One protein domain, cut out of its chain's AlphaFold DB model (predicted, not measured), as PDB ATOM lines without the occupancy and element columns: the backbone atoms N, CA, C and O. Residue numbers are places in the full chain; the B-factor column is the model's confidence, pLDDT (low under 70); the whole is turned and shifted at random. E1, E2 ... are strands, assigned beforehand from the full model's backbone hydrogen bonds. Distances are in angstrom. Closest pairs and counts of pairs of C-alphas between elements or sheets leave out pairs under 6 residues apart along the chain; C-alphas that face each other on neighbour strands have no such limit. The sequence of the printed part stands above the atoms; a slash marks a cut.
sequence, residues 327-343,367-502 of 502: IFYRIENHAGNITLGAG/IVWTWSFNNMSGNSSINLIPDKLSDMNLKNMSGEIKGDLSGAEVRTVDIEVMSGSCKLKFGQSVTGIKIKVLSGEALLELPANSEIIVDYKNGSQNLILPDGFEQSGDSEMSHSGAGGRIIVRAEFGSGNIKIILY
ATOM      1  N   ILE A 327     108.785 190.035 157.112       48.06
ATOM      2  CA  ILE A 327     108.522 188.671 156.613       48.06
ATOM      3  C   ILE A 327     109.113 187.658 157.607       48.06
ATOM      4  O   ILE A 327     110.242 187.830 158.060       48.06
ATOM      5  N   PHE A 328     108.361 186.606 157.959       44.62
ATOM      6  CA  PHE A 328     108.778 185.585 158.931       44.62
ATOM      7  C   PHE A 328     108.974 184.213 158.273       44.62
ATOM      8  O   PHE A 328     108.038 183.666 157.692       44.62
ATOM      9  N   TYR A 329     110.150 183.618 158.464       47.91
ATOM     10  CA  TYR A 329     110.473 182.243 158.078       47.91
ATOM     11  C   TYR A 329     110.664 181.392 159.335       47.91
ATOM     12  O   TYR A 329     111.480 181.726 160.195       47.91
ATOM     13  N   ARG A 330     109.927 180.282 159.460       41.44
ATOM     14  CA  ARG A 330     110.094 179.308 160.551       41.44
ATOM     15  C   ARG A 330     110.459 177.944 159.981       41.44
ATOM     16  O   ARG A 330     109.719 177.403 159.167       41.44
ATOM     17  N   ILE A 331     111.576 177.396 160.445       48.97
ATOM     18  CA  ILE A 331     112.103 176.091 160.050       48.97
ATOM     19  C   ILE A 331     112.265 175.247 161.318       48.97
ATOM     20  O   ILE A 331     112.952 175.651 162.258       48.97
ATOM     21  N   GLU A 332     111.637 174.074 161.348       38.50
ATOM     22  CA  GLU A 332     111.721 173.129 162.465       38.50
ATOM     23  C   GLU A 332     112.341 171.814 161.986       38.50
ATOM     24  O   GLU A 332     111.742 171.093 161.185       38.50
ATOM     25  N   ASN A 333     113.542 171.496 162.475       42.62
ATOM     26  CA  ASN A 333     114.175 170.203 162.250       42.62
ATOM     27  C   ASN A 333     113.809 169.253 163.390       42.62
ATOM     28  O   ASN A 333     114.282 169.414 164.514       42.62
ATOM     29  N   HIS A 334     112.981 168.254 163.101       35.34
ATOM     30  CA  HIS A 334     112.574 167.263 164.097       35.34
ATOM     31  C   HIS A 334     113.590 166.115 164.228       35.34
ATOM     32  O   HIS A 334     113.810 165.631 165.341       35.34
ATOM     33  N   ALA A 335     114.242 165.706 163.131       28.98
ATOM     34  CA  ALA A 335     115.276 164.670 163.123       28.98
ATOM     35  C   ALA A 335     116.092 164.658 161.818       28.98
ATOM     36  O   ALA A 335     115.549 164.856 160.732       28.98
ATOM     37  N   GLY A 336     117.372 164.288 161.923       31.09
ATOM     38  CA  GLY A 336     118.273 164.112 160.782       31.09
ATOM     39  C   GLY A 336     119.161 165.328 160.516       31.09
ATOM     40  O   GLY A 336     119.101 166.330 161.228       31.09
ATOM     41  N   ASN A 337     120.028 165.215 159.508       33.09
ATOM     42  CA  ASN A 337     120.943 166.294 159.152       33.09
ATOM     43  C   ASN A 337     120.299 167.204 158.101       33.09
ATOM     44  O   ASN A 337     119.860 166.713 157.061       33.09
ATOM     45  N   ILE A 338     120.275 168.514 158.350       41.94
ATOM     46  CA  ILE A 338     119.741 169.511 157.414       41.94
ATOM     47  C   ILE A 338     120.855 170.480 157.032       41.94
ATOM     48  O   ILE A 338     121.471 171.089 157.899       41.94
ATOM     49  N   THR A 339     121.080 170.665 155.733       38.12
ATOM     50  CA  THR A 339     121.941 171.732 155.214       38.12
ATOM     51  C   THR A 339     121.062 172.778 154.548       38.12
ATOM     52  O   THR A 339     120.495 172.535 153.487       38.12
ATOM     53  N   LEU A 340     120.952 173.943 155.174       46.47
ATOM     54  CA  LEU A 340     120.447 175.162 154.557       46.47
ATOM     55  C   LEU A 340     121.660 175.831 153.901       46.47
ATOM     56  O   LEU A 340     122.630 176.126 154.592       46.47
ATOM     57  N   GLY A 341     121.676 175.989 152.578       38.28
ATOM     58  CA  GLY A 341     122.858 176.463 151.857       38.28
ATOM     59  C   GLY A 341     122.536 177.267 150.604       38.28
ATOM     60  O   GLY A 341     121.417 177.191 150.100       38.28
ATOM     61  N   ALA A 342     123.533 178.038 150.148       34.78
ATOM     62  CA  ALA A 342     123.514 178.933 148.988       34.78
ATOM     63  C   ALA A 342     122.717 178.344 147.812       34.78
ATOM     64  O   ALA A 342     123.046 177.277 147.293       34.78
ATOM     65  N   GLY A 343     121.627 179.028 147.466       31.05
ATOM     66  CA  GLY A 343     120.518 178.491 146.674       31.05
ATOM     67  C   GLY A 343     119.148 179.021 147.113       31.05
ATOM     68  O   GLY A 343     118.190 178.919 146.361       31.05
ATOM     69  N   ILE A 367     112.077 196.319 154.582       46.97
ATOM     70  CA  ILE A 367     111.555 195.011 154.999       46.97
ATOM     71  C   ILE A 367     112.624 194.253 155.783       46.97
ATOM     72  O   ILE A 367     113.640 193.840 155.229       46.97
ATOM     73  N   VAL A 368     112.360 194.020 157.069       52.06
ATOM     74  CA  VAL A 368     113.209 193.170 157.915       52.06
ATOM     75  C   VAL A 368     112.776 191.714 157.769       52.06
ATOM     76  O   VAL A 368     111.595 191.384 157.916       52.06
ATOM     77  N   TRP A 369     113.731 190.829 157.519       55.56
ATOM     78  CA  TRP A 369     113.495 189.391 157.410       55.56
ATOM     79  C   TRP A 369     113.742 188.737 158.765       55.56
ATOM     80  O   TRP A 369     114.755 189.005 159.396       55.56
ATOM     81  N   THR A 370     112.836 187.895 159.256       54.50
ATOM     82  CA  THR A 370     113.033 187.191 160.532       54.50
ATOM     83  C   THR A 370     113.111 185.689 160.307       54.50
ATOM     84  O   THR A 370     112.124 185.065 159.916       54.50
ATOM     85  N   TRP A 371     114.270 185.106 160.605       60.44
ATOM     86  CA  TRP A 371     114.534 183.672 160.489       60.44
ATOM     87  C   TRP A 371     114.449 183.004 161.858       60.44
ATOM     88  O   TRP A 371     115.169 183.379 162.774       60.44
ATOM     89  N   SER A 372     113.593 181.997 162.005       56.91
ATOM     90  CA  SER A 372     113.478 181.181 163.215       56.91
ATOM     91  C   SER A 372     113.836 179.738 162.881       56.91
ATOM     92  O   SER A 372     113.089 179.069 162.168       56.91
ATOM     93  N   PHE A 373     114.941 179.245 163.430       57.94
ATOM     94  CA  PHE A 373     115.403 177.871 163.256       57.94
ATOM     95  C   PHE A 373     115.352 177.120 164.585       57.94
ATOM     96  O   PHE A 373     115.952 177.557 165.565       57.94
ATOM     97  N   ASN A 374     114.652 175.990 164.620       55.53
ATOM     98  CA  ASN A 374     114.581 175.132 165.799       55.53
ATOM     99  C   ASN A 374     115.084 173.726 165.456       55.53
ATOM    100  O   ASN A 374     114.429 172.996 164.713       55.53
ATOM    101  N   ASN A 375     116.244 173.355 165.996       53.09
ATOM    102  CA  ASN A 375     116.837 172.033 165.846       53.09
ATOM    103  C   ASN A 375     116.495 171.163 167.053       53.09
ATOM    104  O   ASN A 375     117.037 171.357 168.140       53.09
ATOM    105  N   MET A 376     115.608 170.191 166.868       48.22
ATOM    106  CA  MET A 376     115.235 169.251 167.922       48.22
ATOM    107  C   MET A 376     116.308 168.168 168.102       48.22
ATOM    108  O   MET A 376     116.649 167.830 169.239       48.22
ATOM    109  N   SER A 377     116.853 167.638 166.998       43.19
ATOM    110  CA  SER A 377     117.935 166.643 167.000       43.19
ATOM    111  C   SER A 377     118.667 166.541 165.652       43.19
ATOM    112  O   SER A 377     118.065 166.756 164.602       43.19
ATOM    113  N   GLY A 378     119.946 166.146 165.676       43.41
ATOM    114  CA  GLY A 378     120.782 165.955 164.477       43.41
ATOM    115  C   GLY A 378     121.725 167.128 164.181       43.41
ATOM    116  O   GLY A 378     121.749 168.117 164.916       43.41
ATOM    117  N   ASN A 379     122.536 167.005 163.123       48.38
ATOM    118  CA  ASN A 379     123.519 168.025 162.749       48.38
ATOM    119  C   ASN A 379     122.957 168.940 161.657       48.38
ATOM    120  O   ASN A 379     122.642 168.490 160.557       48.38
ATOM    121  N   SER A 380     122.870 170.231 161.945       51.81
ATOM    122  CA  SER A 380     122.368 171.248 161.029       51.81
ATOM    123  C   SER A 380     123.496 172.154 160.542       51.81
ATOM    124  O   SER A 380     124.328 172.597 161.330       51.81
ATOM    125  N   SER A 381     123.520 172.449 159.246       47.28
ATOM    126  CA  SER A 381     124.427 173.417 158.627       47.28
ATOM    127  C   SER A 381     123.609 174.575 158.054       47.28
ATOM    128  O   SER A 381     122.631 174.333 157.352       47.28
ATOM    129  N   ILE A 382     123.982 175.815 158.358       58.81
ATOM    130  CA  ILE A 382     123.282 177.051 157.998       58.81
ATOM    131  C   ILE A 382     124.260 177.962 157.255       58.81
ATOM    132  O   ILE A 382     125.016 178.709 157.859       58.81
ATOM    133  N   ASN A 383     124.234 177.918 155.932       55.22
ATOM    134  CA  ASN A 383     124.980 178.819 155.061       55.22
ATOM    135  C   ASN A 383     123.972 179.734 154.369       55.22
ATOM    136  O   ASN A 383     123.479 179.426 153.282       55.22
ATOM    137  N   LEU A 384     123.618 180.828 155.040       57.28
ATOM    138  CA  LEU A 384     122.717 181.833 154.490       57.28
ATOM    139  C   LEU A 384     123.559 182.968 153.903       57.28
ATOM    140  O   LEU A 384     124.449 183.492 154.568       57.28
ATOM    141  N   ILE A 385     123.227 183.370 152.676       52.75
ATOM    142  CA  ILE A 385     123.701 184.609 152.050       52.75
ATOM    143  C   ILE A 385     122.458 185.483 151.811       52.75
ATOM    144  O   ILE A 385     121.952 185.536 150.696       52.75
ATOM    145  N   PRO A 386     121.824 186.028 152.864       52.31
ATOM    146  CA  PRO A 386     120.726 186.955 152.708       52.31
ATOM    147  C   PRO A 386     121.295 188.311 152.291       52.31
ATOM    148  O   PRO A 386     121.945 188.996 153.083       52.31
ATOM    149  N   ASP A 387     120.968 188.717 151.069       53.56
ATOM    150  CA  ASP A 387     121.281 190.031 150.489       53.56
ATOM    151  C   ASP A 387     120.419 191.165 151.098       53.56
ATOM    152  O   ASP A 387     120.264 192.233 150.505       53.56
ATOM    153  N   LYS A 388     119.754 190.898 152.234       58.69
ATOM    154  CA  LYS A 388     118.751 191.759 152.873       58.69
ATOM    155  C   LYS A 388     118.837 191.704 154.398       58.69
ATOM    156  O   LYS A 388     119.030 190.635 154.990       58.69
ATOM    157  N   LEU A 389     118.576 192.853 155.023       54.19
ATOM    158  CA  LEU A 389     118.598 193.047 156.472       54.19
ATOM    159  C   LEU A 389     117.714 192.031 157.221       54.19
ATOM    160  O   LEU A 389     116.489 191.994 157.061       54.19
ATOM    161  N   SER A 390     118.345 191.229 158.079       67.06
ATOM    162  CA  SER A 390     117.723 190.076 158.730       67.06
ATOM    163  C   SER A 390     117.932 190.046 160.251       67.06
ATOM    164  O   SER A 390     119.020 190.317 160.752       67.06
ATOM    165  N   ASP A 391     116.897 189.647 160.988       74.19
ATOM    166  CA  ASP A 391     116.955 189.200 162.382       74.19
ATOM    167  C   ASP A 391     116.898 187.664 162.417       74.19
ATOM    168  O   ASP A 391     116.190 187.036 161.621       74.19
ATOM    169  N   MET A 392     117.613 187.038 163.349       70.25
ATOM    170  CA  MET A 392     117.713 185.582 163.415       70.25
ATOM    171  C   MET A 392     117.502 185.053 164.833       70.25
ATOM    172  O   MET A 392     118.043 185.581 165.796       70.25
ATOM    173  N   ASN A 393     116.734 183.976 164.955       75.56
ATOM    174  CA  ASN A 393     116.522 183.226 166.182       75.56
ATOM    175  C   ASN A 393     116.875 181.756 165.931       75.56
ATOM    176  O   ASN A 393     116.270 181.100 165.081       75.56
ATOM    177  N   LEU A 394     117.864 181.252 166.659       77.44
ATOM    178  CA  LEU A 394     118.398 179.905 166.546       77.44
ATOM    179  C   LEU A 394     118.220 179.180 167.876       77.44
ATOM    180  O   LEU A 394     118.778 179.576 168.897       77.44
ATOM    181  N   LYS A 395     117.498 178.065 167.858       76.12
ATOM    182  CA  LYS A 395     117.327 177.194 169.017       76.12
ATOM    183  C   LYS A 395     117.876 175.809 168.715       76.12
ATOM    184  O   LYS A 395     117.441 175.163 167.767       76.12
ATOM    185  N   ASN A 396     118.818 175.346 169.531       78.19
ATOM    186  CA  ASN A 396     119.375 174.001 169.467       78.19
ATOM    187  C   ASN A 396     118.972 173.211 170.711       78.19
ATOM    188  O   ASN A 396     119.457 173.480 171.811       78.19
ATOM    189  N   MET A 397     118.096 172.225 170.554       73.31
ATOM    190  CA  MET A 397     117.733 171.312 171.633       73.31
ATOM    191  C   MET A 397     118.811 170.240 171.835       73.31
ATOM    192  O   MET A 397     119.180 169.969 172.980       73.31
ATOM    193  N   SER A 398     119.310 169.643 170.744       65.31
ATOM    194  CA  SER A 398     120.382 168.639 170.749       65.31
ATOM    195  C   SER A 398     121.086 168.534 169.388       65.31
ATOM    196  O   SER A 398     120.464 168.740 168.348       65.31
ATOM    197  N   GLY A 399     122.369 168.156 169.387       65.81
ATOM    198  CA  GLY A 399     123.175 167.993 168.168       65.81
ATOM    199  C   GLY A 399     124.058 169.203 167.858       65.81
ATOM    200  O   GLY A 399     124.354 170.008 168.742       65.81
ATOM    201  N   GLU A 400     124.517 169.313 166.614       67.56
ATOM    202  CA  GLU A 400     125.442 170.366 166.187       67.56
ATOM    203  C   GLU A 400     124.771 171.354 165.229       67.56
ATOM    204  O   GLU A 400     124.166 170.934 164.251       67.56
ATOM    205  N   ILE A 401     124.919 172.659 165.461       70.31
ATOM    206  CA  ILE A 401     124.596 173.696 164.470       70.31
ATOM    207  C   ILE A 401     125.898 174.313 163.978       70.31
ATOM    208  O   ILE A 401     126.658 174.848 164.777       70.31
ATOM    209  N   LYS A 402     126.149 174.280 162.674       70.94
ATOM    210  CA  LYS A 402     127.271 174.954 162.011       70.94
ATOM    211  C   LYS A 402     126.742 175.988 161.033       70.94
ATOM    212  O   LYS A 402     125.701 175.748 160.441       70.94
ATOM    213  N   GLY A 403     127.434 177.097 160.815       70.69
ATOM    214  CA  GLY A 403     127.010 178.034 159.781       70.69
ATOM    215  C   GLY A 403     127.967 179.177 159.497       70.69
ATOM    216  O   GLY A 403     128.569 179.728 160.420       70.69
ATOM    217  N   ASP A 404     128.091 179.526 158.219       72.31
ATOM    218  CA  ASP A 404     128.782 180.733 157.771       72.31
ATOM    219  C   ASP A 404     127.753 181.795 157.362       72.31
ATOM    220  O   ASP A 404     127.026 181.642 156.381       72.31
ATOM    221  N   LEU A 405     127.693 182.861 158.159       75.50
ATOM    222  CA  LEU A 405     126.857 184.047 157.980       75.50
ATOM    223  C   LEU A 405     127.732 185.286 157.726       75.50
ATOM    224  O   LEU A 405     127.294 186.417 157.930       75.50
ATOM    225  N   SER A 406     128.991 185.107 157.309       78.00
ATOM    226  CA  SER A 406     129.901 186.232 157.055       78.00
ATOM    227  C   SER A 406     129.482 187.101 155.870       78.00
ATOM    228  O   SER A 406     129.728 188.305 155.890       78.00
ATOM    229  N   GLY A 407     128.809 186.513 154.878       68.50
ATOM    230  CA  GLY A 407     128.221 187.223 153.736       68.50
ATOM    231  C   GLY A 407     126.786 187.711 153.959       68.50
ATOM    232  O   GLY A 407     126.162 188.172 153.013       68.50
ATOM    233  N   ALA A 408     126.243 187.567 155.170       67.75
ATOM    234  CA  ALA A 408     124.843 187.823 155.482       67.75
ATOM    235  C   ALA A 408     124.630 189.200 156.131       67.75
ATOM    236  O   ALA A 408     125.313 189.541 157.099       67.75
ATOM    237  N   GLU A 409     123.619 189.958 155.695       73.69
ATOM    238  CA  GLU A 409     123.204 191.196 156.375       73.69
ATOM    239  C   GLU A 409     122.332 190.912 157.611       73.69
ATOM    240  O   GLU A 409     121.134 191.193 157.648       73.69
ATOM    241  N   VAL A 410     122.921 190.329 158.655       77.12
ATOM    242  CA  VAL A 410     122.200 189.996 159.897       77.12
ATOM    243  C   VAL A 410     122.423 191.079 160.938       77.12
ATOM    244  O   VAL A 410     123.564 191.333 161.287       77.12
ATOM    245  N   ARG A 411     121.361 191.689 161.475       83.38
ATOM    246  CA  ARG A 411     121.451 192.767 162.476       83.38
ATOM    247  C   ARG A 411     121.490 192.230 163.901       83.38
ATOM    248  O   ARG A 411     122.368 192.622 164.676       83.38
ATOM    249  N   THR A 412     120.518 191.386 164.249       83.50
ATOM    250  CA  THR A 412     120.388 190.792 165.584       83.50
ATOM    251  C   THR A 412     120.244 189.279 165.514       83.50
ATOM    252  O   THR A 412     119.586 188.747 164.619       83.50
ATOM    253  N   VAL A 413     120.881 188.585 166.459       86.69
ATOM    254  CA  VAL A 413     120.875 187.123 166.538       86.69
ATOM    255  C   VAL A 413     120.595 186.690 167.968       86.69
ATOM    256  O   VAL A 413     121.363 187.017 168.868       86.69
ATOM    257  N   ASP A 414     119.530 185.924 168.169       88.25
ATOM    258  CA  ASP A 414     119.227 185.233 169.420       88.25
ATOM    259  C   ASP A 414     119.563 183.743 169.269       88.25
ATOM    260  O   ASP A 414     119.043 183.073 168.382       88.25
ATOM    261  N   ILE A 415     120.423 183.212 170.135       90.88
ATOM    262  CA  ILE A 415     120.893 181.824 170.111       90.88
ATOM    263  C   ILE A 415     120.593 181.169 171.463       90.88
ATOM    264  O   ILE A 415     121.063 181.629 172.504       90.88
ATOM    265  N   GLU A 416     119.860 180.058 171.462       89.00
ATOM    266  CA  GLU A 416     119.616 179.235 172.651       89.00
ATOM    267  C   GLU A 416     120.087 177.796 172.408       89.00
ATOM    268  O   GLU A 416     119.504 177.064 171.610       89.00
ATOM    269  N   VAL A 417     121.136 177.373 173.116       87.44
ATOM    270  CA  VAL A 417     121.678 176.009 173.070       87.44
ATOM    271  C   VAL A 417     121.332 175.289 174.368       87.44
ATOM    272  O   VAL A 417     121.860 175.600 175.436       87.44
ATOM    273  N   MET A 418     120.441 174.305 174.281       84.94
ATOM    274  CA  MET A 418     120.049 173.462 175.410       84.94
ATOM    275  C   MET A 418     121.084 172.361 175.661       84.94
ATOM    276  O   MET A 418     121.528 172.186 176.794       84.94
ATOM    277  N   SER A 419     121.466 171.627 174.609       79.81
ATOM    278  CA  SER A 419     122.516 170.603 174.630       79.81
ATOM    279  C   SER A 419     123.208 170.496 173.261       79.81
ATOM    280  O   SER A 419     122.542 170.633 172.238       79.81
ATOM    281  N   GLY A 420     124.524 170.251 173.219       80.12
ATOM    282  CA  GLY A 420     125.273 170.022 171.970       80.12
ATOM    283  C   GLY A 420     126.272 171.126 171.603       80.12
ATOM    284  O   GLY A 420     126.769 171.821 172.487       80.12
ATOM    285  N   SER A 421     126.604 171.267 170.317       80.56
ATOM    286  CA  SER A 421     127.568 172.271 169.840       80.56
ATOM    287  C   SER A 421     126.942 173.275 168.870       80.56
ATOM    288  O   SER A 421     126.044 172.954 168.095       80.56
ATOM    289  N   CYS A 422     127.402 174.519 168.911       87.00
ATOM    290  CA  CYS A 422     127.026 175.555 167.956       87.00
ATOM    291  C   CYS A 422     128.294 176.238 167.449       87.00
ATOM    292  O   CYS A 422     129.111 176.657 168.254       87.00
ATOM    293  N   LYS A 423     128.487 176.344 166.138       87.56
ATOM    294  CA  LYS A 423     129.613 177.035 165.514       87.56
ATOM    295  C   LYS A 423     129.088 177.977 164.440       87.56
ATOM    296  O   LYS A 423     128.633 177.517 163.396       87.56
ATOM    297  N   LEU A 424     129.168 179.280 164.679       87.12
ATOM    298  CA  LEU A 424     128.657 180.294 163.760       87.12
ATOM    299  C   LEU A 424     129.719 181.350 163.478       87.12
ATOM    300  O   LEU A 424     130.396 181.816 164.394       87.12
ATOM    301  N   LYS A 425     129.829 181.737 162.211       86.12
ATOM    302  CA  LYS A 425     130.697 182.820 161.754       86.12
ATOM    303  C   LYS A 425     129.851 183.992 161.280       86.12
ATOM    304  O   LYS A 425     128.959 183.786 160.464       86.12
ATOM    305  N   PHE A 426     130.121 185.197 161.773       88.75
ATOM    306  CA  PHE A 426     129.339 186.399 161.464       88.75
ATOM    307  C   PHE A 426     130.166 187.452 160.742       88.75
ATOM    308  O   PHE A 426     131.354 187.582 161.007       88.75
ATOM    309  N   GLY A 427     129.520 188.224 159.868       84.19
ATOM    310  CA  GLY A 427     130.128 189.354 159.163       84.19
ATOM    311  C   GLY A 427     130.073 190.654 159.966       84.19
ATOM    312  O   GLY A 427     129.652 190.676 161.118       84.19
ATOM    313  N   GLN A 428     130.463 191.768 159.344       82.12
ATOM    314  CA  GLN A 428     130.480 193.091 159.992       82.12
ATOM    315  C   GLN A 428     129.089 193.719 160.180       82.12
ATOM    316  O   GLN A 428     128.954 194.701 160.904       82.12
ATOM    317  N   SER A 429     128.053 193.163 159.547       80.88
ATOM    318  CA  SER A 429     126.680 193.681 159.630       80.88
ATOM    319  C   SER A 429     125.991 193.376 160.968       80.88
ATOM    320  O   SER A 429     124.980 194.003 161.291       80.88
ATOM    321  N   VAL A 430     126.531 192.438 161.758       85.81
ATOM    322  CA  VAL A 430     125.959 192.058 163.054       85.81
ATOM    323  C   VAL A 430     126.184 193.141 164.095       85.81
ATOM    324  O   VAL A 430     127.289 193.628 164.278       85.81
ATOM    325  N   THR A 431     125.118 193.515 164.796       87.31
ATOM    326  CA  THR A 431     125.164 194.556 165.839       87.31
ATOM    327  C   THR A 431     124.886 193.996 167.228       87.31
ATOM    328  O   THR A 431     125.398 194.509 168.221       87.31
ATOM    329  N   GLY A 432     124.091 192.924 167.318       89.19
ATOM    330  CA  GLY A 432     123.710 192.312 168.587       89.19
ATOM    331  C   GLY A 432     123.622 190.795 168.498       89.19
ATOM    332  O   GLY A 432     122.905 190.263 167.654       89.19
ATOM    333  N   ILE A 433     124.310 190.104 169.400       92.94
ATOM    334  CA  ILE A 433     124.259 188.649 169.542       92.94
ATOM    335  C   ILE A 433     123.865 188.348 170.981       92.94
ATOM    336  O   ILE A 433     124.608 188.645 171.910       92.94
ATOM    337  N   LYS A 434     122.704 187.743 171.192       93.75
ATOM    338  CA  LYS A 434     122.335 187.172 172.480       93.75
ATOM    339  C   LYS A 434     122.535 185.673 172.403       93.75
ATOM    340  O   LYS A 434     121.978 185.017 171.531       93.75
ATOM    341  N   ILE A 435     123.300 185.122 173.328       93.25
ATOM    342  CA  ILE A 435     123.590 183.699 173.365       93.25
ATOM    343  C   ILE A 435     123.369 183.142 174.763       93.25
ATOM    344  O   ILE A 435     123.852 183.682 175.755       93.25
ATOM    345  N   LYS A 436     122.632 182.038 174.836       92.50
ATOM    346  CA  LYS A 436     122.375 181.302 176.067       92.50
ATOM    347  C   LYS A 436     122.752 179.844 175.874       92.50
ATOM    348  O   LYS A 436     122.169 179.170 175.025       92.50
ATOM    349  N   VAL A 437     123.693 179.347 176.672       90.31
ATOM    350  CA  VAL A 437     124.168 177.957 176.587       90.31
ATOM    351  C   VAL A 437     123.932 177.254 177.915       90.31
ATOM    352  O   VAL A 437     124.598 177.545 178.909       90.31
ATOM    353  N   LEU A 438     122.987 176.312 177.942       87.12
ATOM    354  CA  LEU A 438     122.711 175.509 179.132       87.12
ATOM    355  C   LEU A 438     123.755 174.408 179.310       87.12
ATOM    356  O   LEU A 438     124.317 174.309 180.388       87.12
ATOM    357  N   SER A 439     124.029 173.600 178.284       83.56
ATOM    358  CA  SER A 439     125.023 172.520 178.323       83.56
ATOM    359  C   SER A 439     125.647 172.328 176.939       83.56
ATOM    360  O   SER A 439     124.922 172.288 175.950       83.56
ATOM    361  N   GLY A 440     126.972 172.181 176.851       86.62
ATOM    362  CA  GLY A 440     127.689 172.021 175.576       86.62
ATOM    363  C   GLY A 440     128.644 173.171 175.253       86.62
ATOM    364  O   GLY A 440     129.164 173.799 176.172       86.62
ATOM    365  N   GLU A 441     128.900 173.431 173.969       88.69
ATOM    366  CA  GLU A 441     129.875 174.440 173.519       88.69
ATOM    367  C   GLU A 441     129.306 175.317 172.398       88.69
ATOM    368  O   GLU A 441     128.750 174.814 171.423       88.69
ATOM    369  N   ALA A 442     129.475 176.633 172.509       91.69
ATOM    370  CA  ALA A 442     129.209 177.559 171.420       91.69
ATOM    371  C   ALA A 442     130.488 178.275 170.986       91.69
ATOM    372  O   ALA A 442     131.171 178.876 171.806       91.69
ATOM    373  N   LEU A 443     130.783 178.240 169.692       92.06
ATOM    374  CA  LEU A 443     131.903 178.899 169.049       92.06
ATOM    375  C   LEU A 443     131.383 180.005 168.127       92.06
ATOM    376  O   LEU A 443     130.669 179.726 167.163       92.06
ATOM    377  N   LEU A 444     131.768 181.245 168.409       92.56
ATOM    378  CA  LEU A 444     131.423 182.410 167.601       92.56
ATOM    379  C   LEU A 444     132.691 182.958 166.942       92.56
ATOM    380  O   LEU A 444     133.643 183.318 167.631       92.56
ATOM    381  N   GLU A 445     132.702 183.018 165.615       91.00
ATOM    382  CA  GLU A 445     133.762 183.663 164.837       91.00
ATOM    383  C   GLU A 445     133.291 185.074 164.444       91.00
ATOM    384  O   GLU A 445     132.294 185.222 163.731       91.00
ATOM    385  N   LEU A 446     133.984 186.101 164.944       91.94
ATOM    386  CA  LEU A 446     133.663 187.520 164.757       91.94
ATOM    387  C   LEU A 446     134.803 188.258 164.028       91.94
ATOM    388  O   LEU A 446     135.965 187.885 164.180       91.94
ATOM    389  N   PRO A 447     134.507 189.314 163.254       89.62
ATOM    390  CA  PRO A 447     135.521 190.055 162.504       89.62
ATOM    391  C   PRO A 447     136.436 190.878 163.426       89.62
ATOM    392  O   PRO A 447     135.953 191.739 164.165       89.62
ATOM    393  N   ALA A 448     137.756 190.687 163.322       88.38
ATOM    394  CA  ALA A 448     138.753 191.310 164.205       88.38
ATOM    395  C   ALA A 448     138.792 192.846 164.140       88.38
ATOM    396  O   ALA A 448     139.181 193.501 165.098       88.38
ATOM    397  N   ASN A 449     138.377 193.447 163.021       88.69
ATOM    398  CA  ASN A 449     138.344 194.905 162.892       88.69
ATOM    399  C   ASN A 449     137.183 195.556 163.671       88.69
ATOM    400  O   ASN A 449     137.117 196.775 163.717       88.69
ATOM    401  N   SER A 450     136.241 194.800 164.241       88.44
ATOM    402  CA  SER A 450     135.034 195.360 164.877       88.44
ATOM    403  C   SER A 450     135.237 195.666 166.362       88.44
ATOM    404  O   SER A 450     135.977 194.966 167.047       88.44
ATOM    405  N   GLU A 451     134.554 196.692 166.871       90.62
ATOM    406  CA  GLU A 451     134.483 196.945 168.314       90.62
ATOM    407  C   GLU A 451     133.543 195.905 168.937       90.62
ATOM    408  O   GLU A 451     132.359 195.861 168.600       90.62
ATOM    409  N   ILE A 452     134.045 195.047 169.827       92.44
ATOM    410  CA  ILE A 452     133.260 193.939 170.393       92.44
ATOM    411  C   ILE A 452     133.135 194.125 171.894       92.44
ATOM    412  O   ILE A 452     134.133 194.225 172.598       92.44
ATOM    413  N   ILE A 453     131.903 194.114 172.392       92.12
ATOM    414  CA  ILE A 453     131.599 194.181 173.821       92.12
ATOM    415  C   ILE A 453     130.871 192.908 174.212       92.12
ATOM    416  O   ILE A 453     129.825 192.594 173.650       92.12
ATOM    417  N   VAL A 454     131.417 192.181 175.178       92.62
ATOM    418  CA  VAL A 454     130.874 190.929 175.696       92.62
ATOM    419  C   VAL A 454     130.407 191.158 177.125       92.62
ATOM    420  O   VAL A 454     131.218 191.221 178.045       92.62
ATOM    421  N   ASP A 455     129.095 191.265 177.296       92.50
ATOM    422  CA  ASP A 455     128.430 191.266 178.597       92.50
ATOM    423  C   ASP A 455     128.048 189.824 178.938       92.50
ATOM    424  O   ASP A 455     127.356 189.157 178.161       92.50
ATOM    425  N   TYR A 456     128.522 189.315 180.070       90.25
ATOM    426  CA  TYR A 456     128.271 187.940 180.479       90.25
ATOM    427  C   TYR A 456     127.583 187.849 181.836       90.25
ATOM    428  O   TYR A 456     127.905 188.551 182.787       90.25
ATOM    429  N   LYS A 457     126.658 186.897 181.972       85.44
ATOM    430  CA  LYS A 457     125.933 186.653 183.218       85.44
ATOM    431  C   LYS A 457     126.096 185.213 183.676       85.44
ATOM    432  O   LYS A 457     125.646 184.292 182.994       85.44
ATOM    433  N   ASN A 458     126.640 185.068 184.890       74.38
ATOM    434  CA  ASN A 458     127.050 183.812 185.529       74.38
ATOM    435  C   ASN A 458     128.181 183.106 184.754       74.38
ATOM    436  O   ASN A 458     128.136 183.027 183.541       74.38
ATOM    437  N   GLY A 459     129.200 182.567 185.431       66.88
ATOM    438  CA  GLY A 459     130.158 181.654 184.781       66.88
ATOM    439  C   GLY A 459     131.241 182.284 183.890       66.88
ATOM    440  O   GLY A 459     131.490 181.769 182.807       66.88
ATOM    441  N   SER A 460     131.955 183.315 184.369       70.38
ATOM    442  CA  SER A 460     133.139 183.899 183.689       70.38
ATOM    443  C   SER A 460     134.157 182.843 183.215       70.38
ATOM    444  O   SER A 460     134.663 182.908 182.104       70.38
ATOM    445  N   GLN A 461     134.385 181.798 184.018       76.62
ATOM    446  CA  GLN A 461     135.313 180.697 183.714       76.62
ATOM    447  C   GLN A 461     134.937 179.852 182.479       76.62
ATOM    448  O   GLN A 461     135.779 179.131 181.954       76.62
ATOM    449  N   ASN A 462     133.681 179.929 182.029       83.75
ATOM    450  CA  ASN A 462     133.181 179.206 180.861       83.75
ATOM    451  C   ASN A 462     133.246 180.061 179.580       83.75
ATOM    452  O   ASN A 462     132.902 179.573 178.499       83.75
ATOM    453  N   LEU A 463     133.655 181.330 179.698       89.06
ATOM    454  CA  LEU A 463     133.872 182.242 178.584       89.06
ATOM    455  C   LEU A 463     135.349 182.202 178.175       89.06
ATOM    456  O   LEU A 463     136.236 182.547 178.953       89.06
ATOM    457  N   ILE A 464     135.611 181.801 176.936       90.06
ATOM    458  CA  ILE A 464     136.956 181.736 176.363       90.06
ATOM    459  C   ILE A 464     137.070 182.837 175.310       90.06
ATOM    460  O   ILE A 464     136.442 182.759 174.251       90.06
ATOM    461  N   LEU A 465     137.872 183.857 175.607       89.81
ATOM    462  CA  LEU A 465     138.155 184.978 174.713       89.81
ATOM    463  C   LEU A 465     139.590 184.883 174.172       89.81
ATOM    464  O   LEU A 465     140.453 184.320 174.850       89.81
ATOM    465  N   PRO A 466     139.857 185.405 172.964       88.12
ATOM    466  CA  PRO A 466     141.207 185.526 172.438       88.12
ATOM    467  C   PRO A 466     141.951 186.698 173.094       88.12
ATOM    468  O   PRO A 466     141.357 187.535 173.777       88.12
ATOM    469  N   ASP A 467     143.261 186.765 172.863       81.69
ATOM    470  CA  ASP A 467     144.100 187.850 173.373       81.69
ATOM    471  C   ASP A 467     143.651 189.214 172.813       81.69
ATOM    472  O   ASP A 467     143.227 189.321 171.661       81.69
ATOM    473  N   GLY A 468     143.753 190.268 173.627       80.56
ATOM    474  CA  GLY A 468     143.356 191.631 173.245       80.56
ATOM    475  C   GLY A 468     141.940 192.042 173.661       80.56
ATOM    476  O   GLY A 468     141.480 193.108 173.252       80.56
ATOM    477  N   PHE A 469     141.247 191.225 174.460       88.44
ATOM    478  CA  PHE A 469     140.081 191.667 175.226       88.44
ATOM    479  C   PHE A 469     140.522 192.236 176.577       88.44
ATOM    480  O   PHE A 469     141.249 191.588 177.329       88.44
ATOM    481  N   GLU A 470     140.040 193.430 176.894       88.06
ATOM    482  CA  GLU A 470     140.271 194.114 178.162       88.06
ATOM    483  C   GLU A 470     138.992 194.119 178.999       88.06
ATOM    484  O   GLU A 470     137.880 194.150 178.469       88.06
ATOM    485  N   GLN A 471     139.132 194.074 180.320       85.88
ATOM    486  CA  GLN A 471     137.983 194.142 181.213       85.88
ATOM    487  C   GLN A 471     137.498 195.594 181.325       85.88
ATOM    488  O   GLN A 471     138.215 196.450 181.837       85.88
ATOM    489  N   SER A 472     136.275 195.853 180.859       79.44
ATOM    490  CA  SER A 472     135.636 197.180 180.879       79.44
ATOM    491  C   SER A 472     134.724 197.362 182.106       79.44
ATOM    492  O   SER A 472     134.497 198.483 182.563       79.44
ATOM    493  N   GLY A 473     134.249 196.260 182.703       79.81
ATOM    494  CA  GLY A 473     133.412 196.265 183.909       79.81
ATOM    495  C   GLY A 473     133.407 194.930 184.664       79.81
ATOM    496  O   GLY A 473     134.094 193.980 184.287       79.81
ATOM    497  N   ASP A 474     132.609 194.835 185.735       77.19
ATOM    498  CA  ASP A 474     132.550 193.642 186.605       77.19
ATOM    499  C   ASP A 474     132.139 192.364 185.854       77.19
ATOM    500  O   ASP A 474     132.565 191.264 186.206       77.19
ATOM    501  N   SER A 475     131.330 192.509 184.804       84.50
ATOM    502  CA  SER A 475     130.837 191.416 183.963       84.50
ATOM    503  C   SER A 475     130.934 191.723 182.466       84.50
ATOM    504  O   SER A 475     130.168 191.187 181.669       84.50
ATOM    505  N   GLU A 476     131.865 192.603 182.082       88.50
ATOM    506  CA  GLU A 476     131.985 193.111 180.714       88.50
ATOM    507  C   GLU A 476     133.439 193.069 180.227       88.50
ATOM    508  O   GLU A 476     134.348 193.581 180.886       88.50
ATOM    509  N   MET A 477     133.645 192.479 179.050       88.56
ATOM    510  CA  MET A 477     134.928 192.439 178.344       88.56
ATOM    511  C   MET A 477     134.791 193.175 177.014       88.56
ATOM    512  O   MET A 477     133.824 192.957 176.287       88.56
ATOM    513  N   SER A 478     135.761 194.008 176.664       89.62
ATOM    514  CA  SER A 478     135.749 194.806 175.439       89.62
ATOM    515  C   SER A 478     136.988 194.561 174.590       89.62
ATOM    516  O   SER A 478     138.092 194.430 175.110       89.62
ATOM    517  N   HIS A 479     136.808 194.575 173.278       92.00
ATOM    518  CA  HIS A 479     137.871 194.582 172.288       92.00
ATOM    519  C   HIS A 479     137.724 195.818 171.401       92.00
ATOM    520  O   HIS A 479     136.641 196.092 170.878       92.00
ATOM    521  N   SER A 480     138.815 196.563 171.244       85.62
ATOM    522  CA  SER A 480     138.843 197.787 170.447       85.62
ATOM    523  C   SER A 480     139.095 197.468 168.975       85.62
ATOM    524  O   SER A 480     140.146 196.935 168.630       85.62
ATOM    525  N   GLY A 481     138.174 197.886 168.106       84.31
ATOM    526  CA  GLY A 481     138.291 197.793 166.650       84.31
ATOM    527  C   GLY A 481     137.807 199.077 165.971       84.31
ATOM    528  O   GLY A 481     137.083 199.865 166.572       84.31
ATOM    529  N   ALA A 482     138.225 199.317 164.725       79.75
ATOM    530  CA  ALA A 482     137.855 200.513 163.954       79.75
ATOM    531  C   ALA A 482     136.563 200.347 163.121       79.75
ATOM    532  O   ALA A 482     136.137 201.275 162.433       79.75
ATOM    533  N   GLY A 483     135.985 199.150 163.126       80.44
ATOM    534  CA  GLY A 483     134.790 198.749 162.390       80.44
ATOM    535  C   GLY A 483     133.495 198.942 163.180       80.44
ATOM    536  O   GLY A 483     133.425 199.719 164.126       80.44
ATOM    537  N   GLY A 484     132.443 198.232 162.762       82.69
ATOM    538  CA  GLY A 484     131.136 198.276 163.421       82.69
ATOM    539  C   GLY A 484     131.185 197.788 164.872       82.69
ATOM    540  O   GLY A 484     132.068 197.024 165.253       82.69
ATOM    541  N   ARG A 485     130.216 198.227 165.684       89.12
ATOM    542  CA  ARG A 485     130.091 197.819 167.088       89.12
ATOM    543  C   ARG A 485     129.191 196.593 167.228       89.12
ATOM    544  O   ARG A 485     128.031 196.630 166.817       89.12
ATOM    545  N   ILE A 486     129.705 195.549 167.874       91.62
ATOM    546  CA  ILE A 486     129.035 194.269 168.118       91.62
ATOM    547  C   ILE A 486     128.857 194.078 169.624       91.62
ATOM    548  O   ILE A 486     129.829 194.034 170.376       91.62
ATOM    549  N   ILE A 487     127.612 193.926 170.071       92.56
ATOM    550  CA  ILE A 487     127.299 193.636 171.475       92.56
ATOM    551  C   ILE A 487     126.915 192.165 171.605       92.56
ATOM    552  O   ILE A 487     125.891 191.735 171.078       92.56
ATOM    553  N   VAL A 488     127.710 191.405 172.348       93.69
ATOM    554  CA  VAL A 488     127.461 190.005 172.684       93.69
ATOM    555  C   VAL A 488     126.951 189.924 174.120       93.69
ATOM    556  O   VAL A 488     127.642 190.323 175.048       93.69
ATOM    557  N   ARG A 489     125.743 189.398 174.318       94.44
ATOM    558  CA  ARG A 489     125.175 189.098 175.639       94.44
ATOM    559  C   ARG A 489     125.182 187.598 175.863       94.44
ATOM    560  O   ARG A 489     124.420 186.884 175.212       94.44
ATOM    561  N   ALA A 490     126.021 187.138 176.776       91.69
ATOM    562  CA  ALA A 490     126.258 185.732 177.042       91.69
ATOM    563  C   ALA A 490     125.647 185.295 178.383       91.69
ATOM    564  O   ALA A 490     125.971 185.829 179.441       91.69
ATOM    565  N   GLU A 491     124.772 184.293 178.358       91.06
ATOM    566  CA  GLU A 491     124.198 183.661 179.550       91.06
ATOM    567  C   GLU A 491     124.657 182.202 179.651       91.06
ATOM    568  O   GLU A 491     124.453 181.405 178.727       91.06
ATOM    569  N   PHE A 492     125.229 181.835 180.798       87.12
ATOM    570  CA  PHE A 492     125.803 180.506 181.007       87.12
ATOM    571  C   PHE A 492     124.960 179.658 181.964       87.12
ATOM    572  O   PHE A 492     124.533 180.111 183.029       87.12
ATOM    573  N   GLY A 493     124.753 178.397 181.583       84.19
ATOM    574  CA  GLY A 493     124.425 177.294 182.481       84.19
ATOM    575  C   GLY A 493     125.699 176.545 182.888       84.19
ATOM    576  O   GLY A 493     126.548 177.086 183.587       84.19
ATOM    577  N   SER A 494     125.841 175.303 182.427       82.50
ATOM    578  CA  SER A 494     127.035 174.456 182.569       82.50
ATOM    579  C   SER A 494     127.860 174.308 181.280       82.50
ATOM    580  O   SER A 494     128.814 173.535 181.269       82.50
ATOM    581  N   GLY A 495     127.478 174.971 180.183       82.81
ATOM    582  CA  GLY A 495     128.216 174.954 178.915       82.81
ATOM    583  C   GLY A 495     129.242 176.082 178.774       82.81
ATOM    584  O   GLY A 495     129.285 176.992 179.603       82.81
ATOM    585  N   ASN A 496     130.033 176.017 177.700       89.69
ATOM    586  CA  ASN A 496     131.116 176.948 177.375       89.69
ATOM    587  C   ASN A 496     130.783 177.808 176.153       89.69
ATOM    588  O   ASN A 496     130.124 177.349 175.218       89.69
ATOM    589  N   ILE A 497     131.287 179.041 176.143       92.12
ATOM    590  CA  ILE A 497     131.199 179.952 175.000       92.12
ATOM    591  C   ILE A 497     132.612 180.394 174.653       92.12
ATOM    592  O   ILE A 497     133.324 180.944 175.487       92.12
ATOM    593  N   LYS A 498     133.013 180.158 173.410       92.69
ATOM    594  CA  LYS A 498     134.302 180.547 172.865       92.69
ATOM    595  C   LYS A 498     134.097 181.564 171.755       92.69
ATOM    596  O   LYS A 498     133.305 181.340 170.841       92.69
ATOM    597  N   ILE A 499     134.829 182.664 171.824       92.88
ATOM    598  CA  ILE A 499     134.859 183.680 170.773       92.88
ATOM    599  C   ILE A 499     136.223 183.608 170.086       92.88
ATOM    600  O   ILE A 499     137.251 183.431 170.737       92.88
ATOM    601  N   ILE A 500     136.228 183.697 168.761       92.31
ATOM    602  CA  ILE A 500     137.436 183.800 167.941       92.31
ATOM    603  C   ILE A 500     137.299 185.038 167.066       92.31
ATOM    604  O   ILE A 500     136.232 185.291 166.510       92.31
ATOM    605  N   LEU A 501     138.390 185.791 166.945       90.44
ATOM    606  CA  LEU A 501     138.502 186.892 166.001       90.44
ATOM    607  C   LEU A 501     139.177 186.401 164.719       90.44
ATOM    608  O   LEU A 501     140.137 185.630 164.802       90.44
ATOM    609  N   TYR A 502     138.675 186.827 163.562       87.81
ATOM    610  CA  TYR A 502     139.218 186.458 162.252       87.81
ATOM    611  C   TYR A 502     139.456 187.655 161.332       87.81
ATOM    612  O   TYR A 502     138.821 188.720 161.545       87.81
TER     613      TYR A 502
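What this domain is: This is residues 327 to 343 and 367 to 502 of the 502 residues of the protein "PspC domain-containing protein" of Spirochaetes bacterium GWF1_49_6 (UniProt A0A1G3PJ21). The backbone winds in stacked turns, a flattened solenoid whose two walls are sheets face to face: E1, E3, E5, E7, E9 and E14 make one wall, and E2, E4, E6, E8, E10 and E15 the other. At one end the first wall runs on through E11 and the hairpin of E12 and E13, and the turn of E14 and E15 sits between E9 and E10 on one side and E11 on the other. The printed part has 153 residues with no named helix and fifteen named strands, E1 to E15 along the chain: an all-strand domain. The larger sheet, mixed, runs E1 E3 E5 E7 E9 E14 E11 E13 E12; the smaller, all parallel, runs E2 E4 E6 E8 E10 E15. The whole is compact, with a radius of gyration of the C-alphas of 14.8 A and spans of 40 by 34 by 23 A.

Where its parts are: Find C-alpha 327 at (108.522, 188.671, 156.613), where E1, residues 327 to 333, begins. In the same sheet look for E3 (368 to 375, 22.9 A long), E5 (390 to 396), E7 (410 to 417), E9 (432 to 437), E14 (485 to 492, 22.6 A), E11 (451 to 457, 20.0 A), E13 (476 to 479) and E12 (470 to 473). The other sheet holds E2 (338 to 340), E4 (380 to 382), E6 (400 to 405), E8 (421 to 426), E10 (441 to 446) and E15 (496 to 501), which ends at C-alpha 501, (138.502, 186.892, 166.001).

How they stand to each other: Start in the larger sheet, which is twisted, its strands' lines turning by 109 degrees from edge strand E1 to edge strand E12. E7 and E9 are parallel at 6 degrees, with N 415 and O 434 within hydrogen-bond range at 2.8 A. Next come E14, parallel to E9 with N 433 and O 487 2.8 A apart, and E11, parallel to E14 with N 488 and O 453 2.8 A apart. E13 is antiparallel to E11 at 161 degrees, with N 454 and O 477 at 2.8 A, and forms a hairpin with E12, with N 478 and O 470 at 2.8 A. The two sheets form a sandwich, two sheets face to face, 10.3 A centre to centre where they face each other. In the smaller sheet E10 and E15 are parallel at 18 degrees, with N 444 and O 498 at 2.9 A. Residues 463 to 464 pair, parallel, with residues 497 to 498 of E15.

The domain as a whole: The C-alphas of Gly 343 and Asp 474, the two farthest apart, are 44.4 A apart. Residues 344 to 366 are not printed, and C-alphas 343 and 367 across this cut are 20.6 A apart. Of the links that are printed whole, E11 to E12 is long, with 12 residues. The mean pLDDT of the printed part is 74.6; 47 residues are under 70, among them 327 to 343 and 367 to 390.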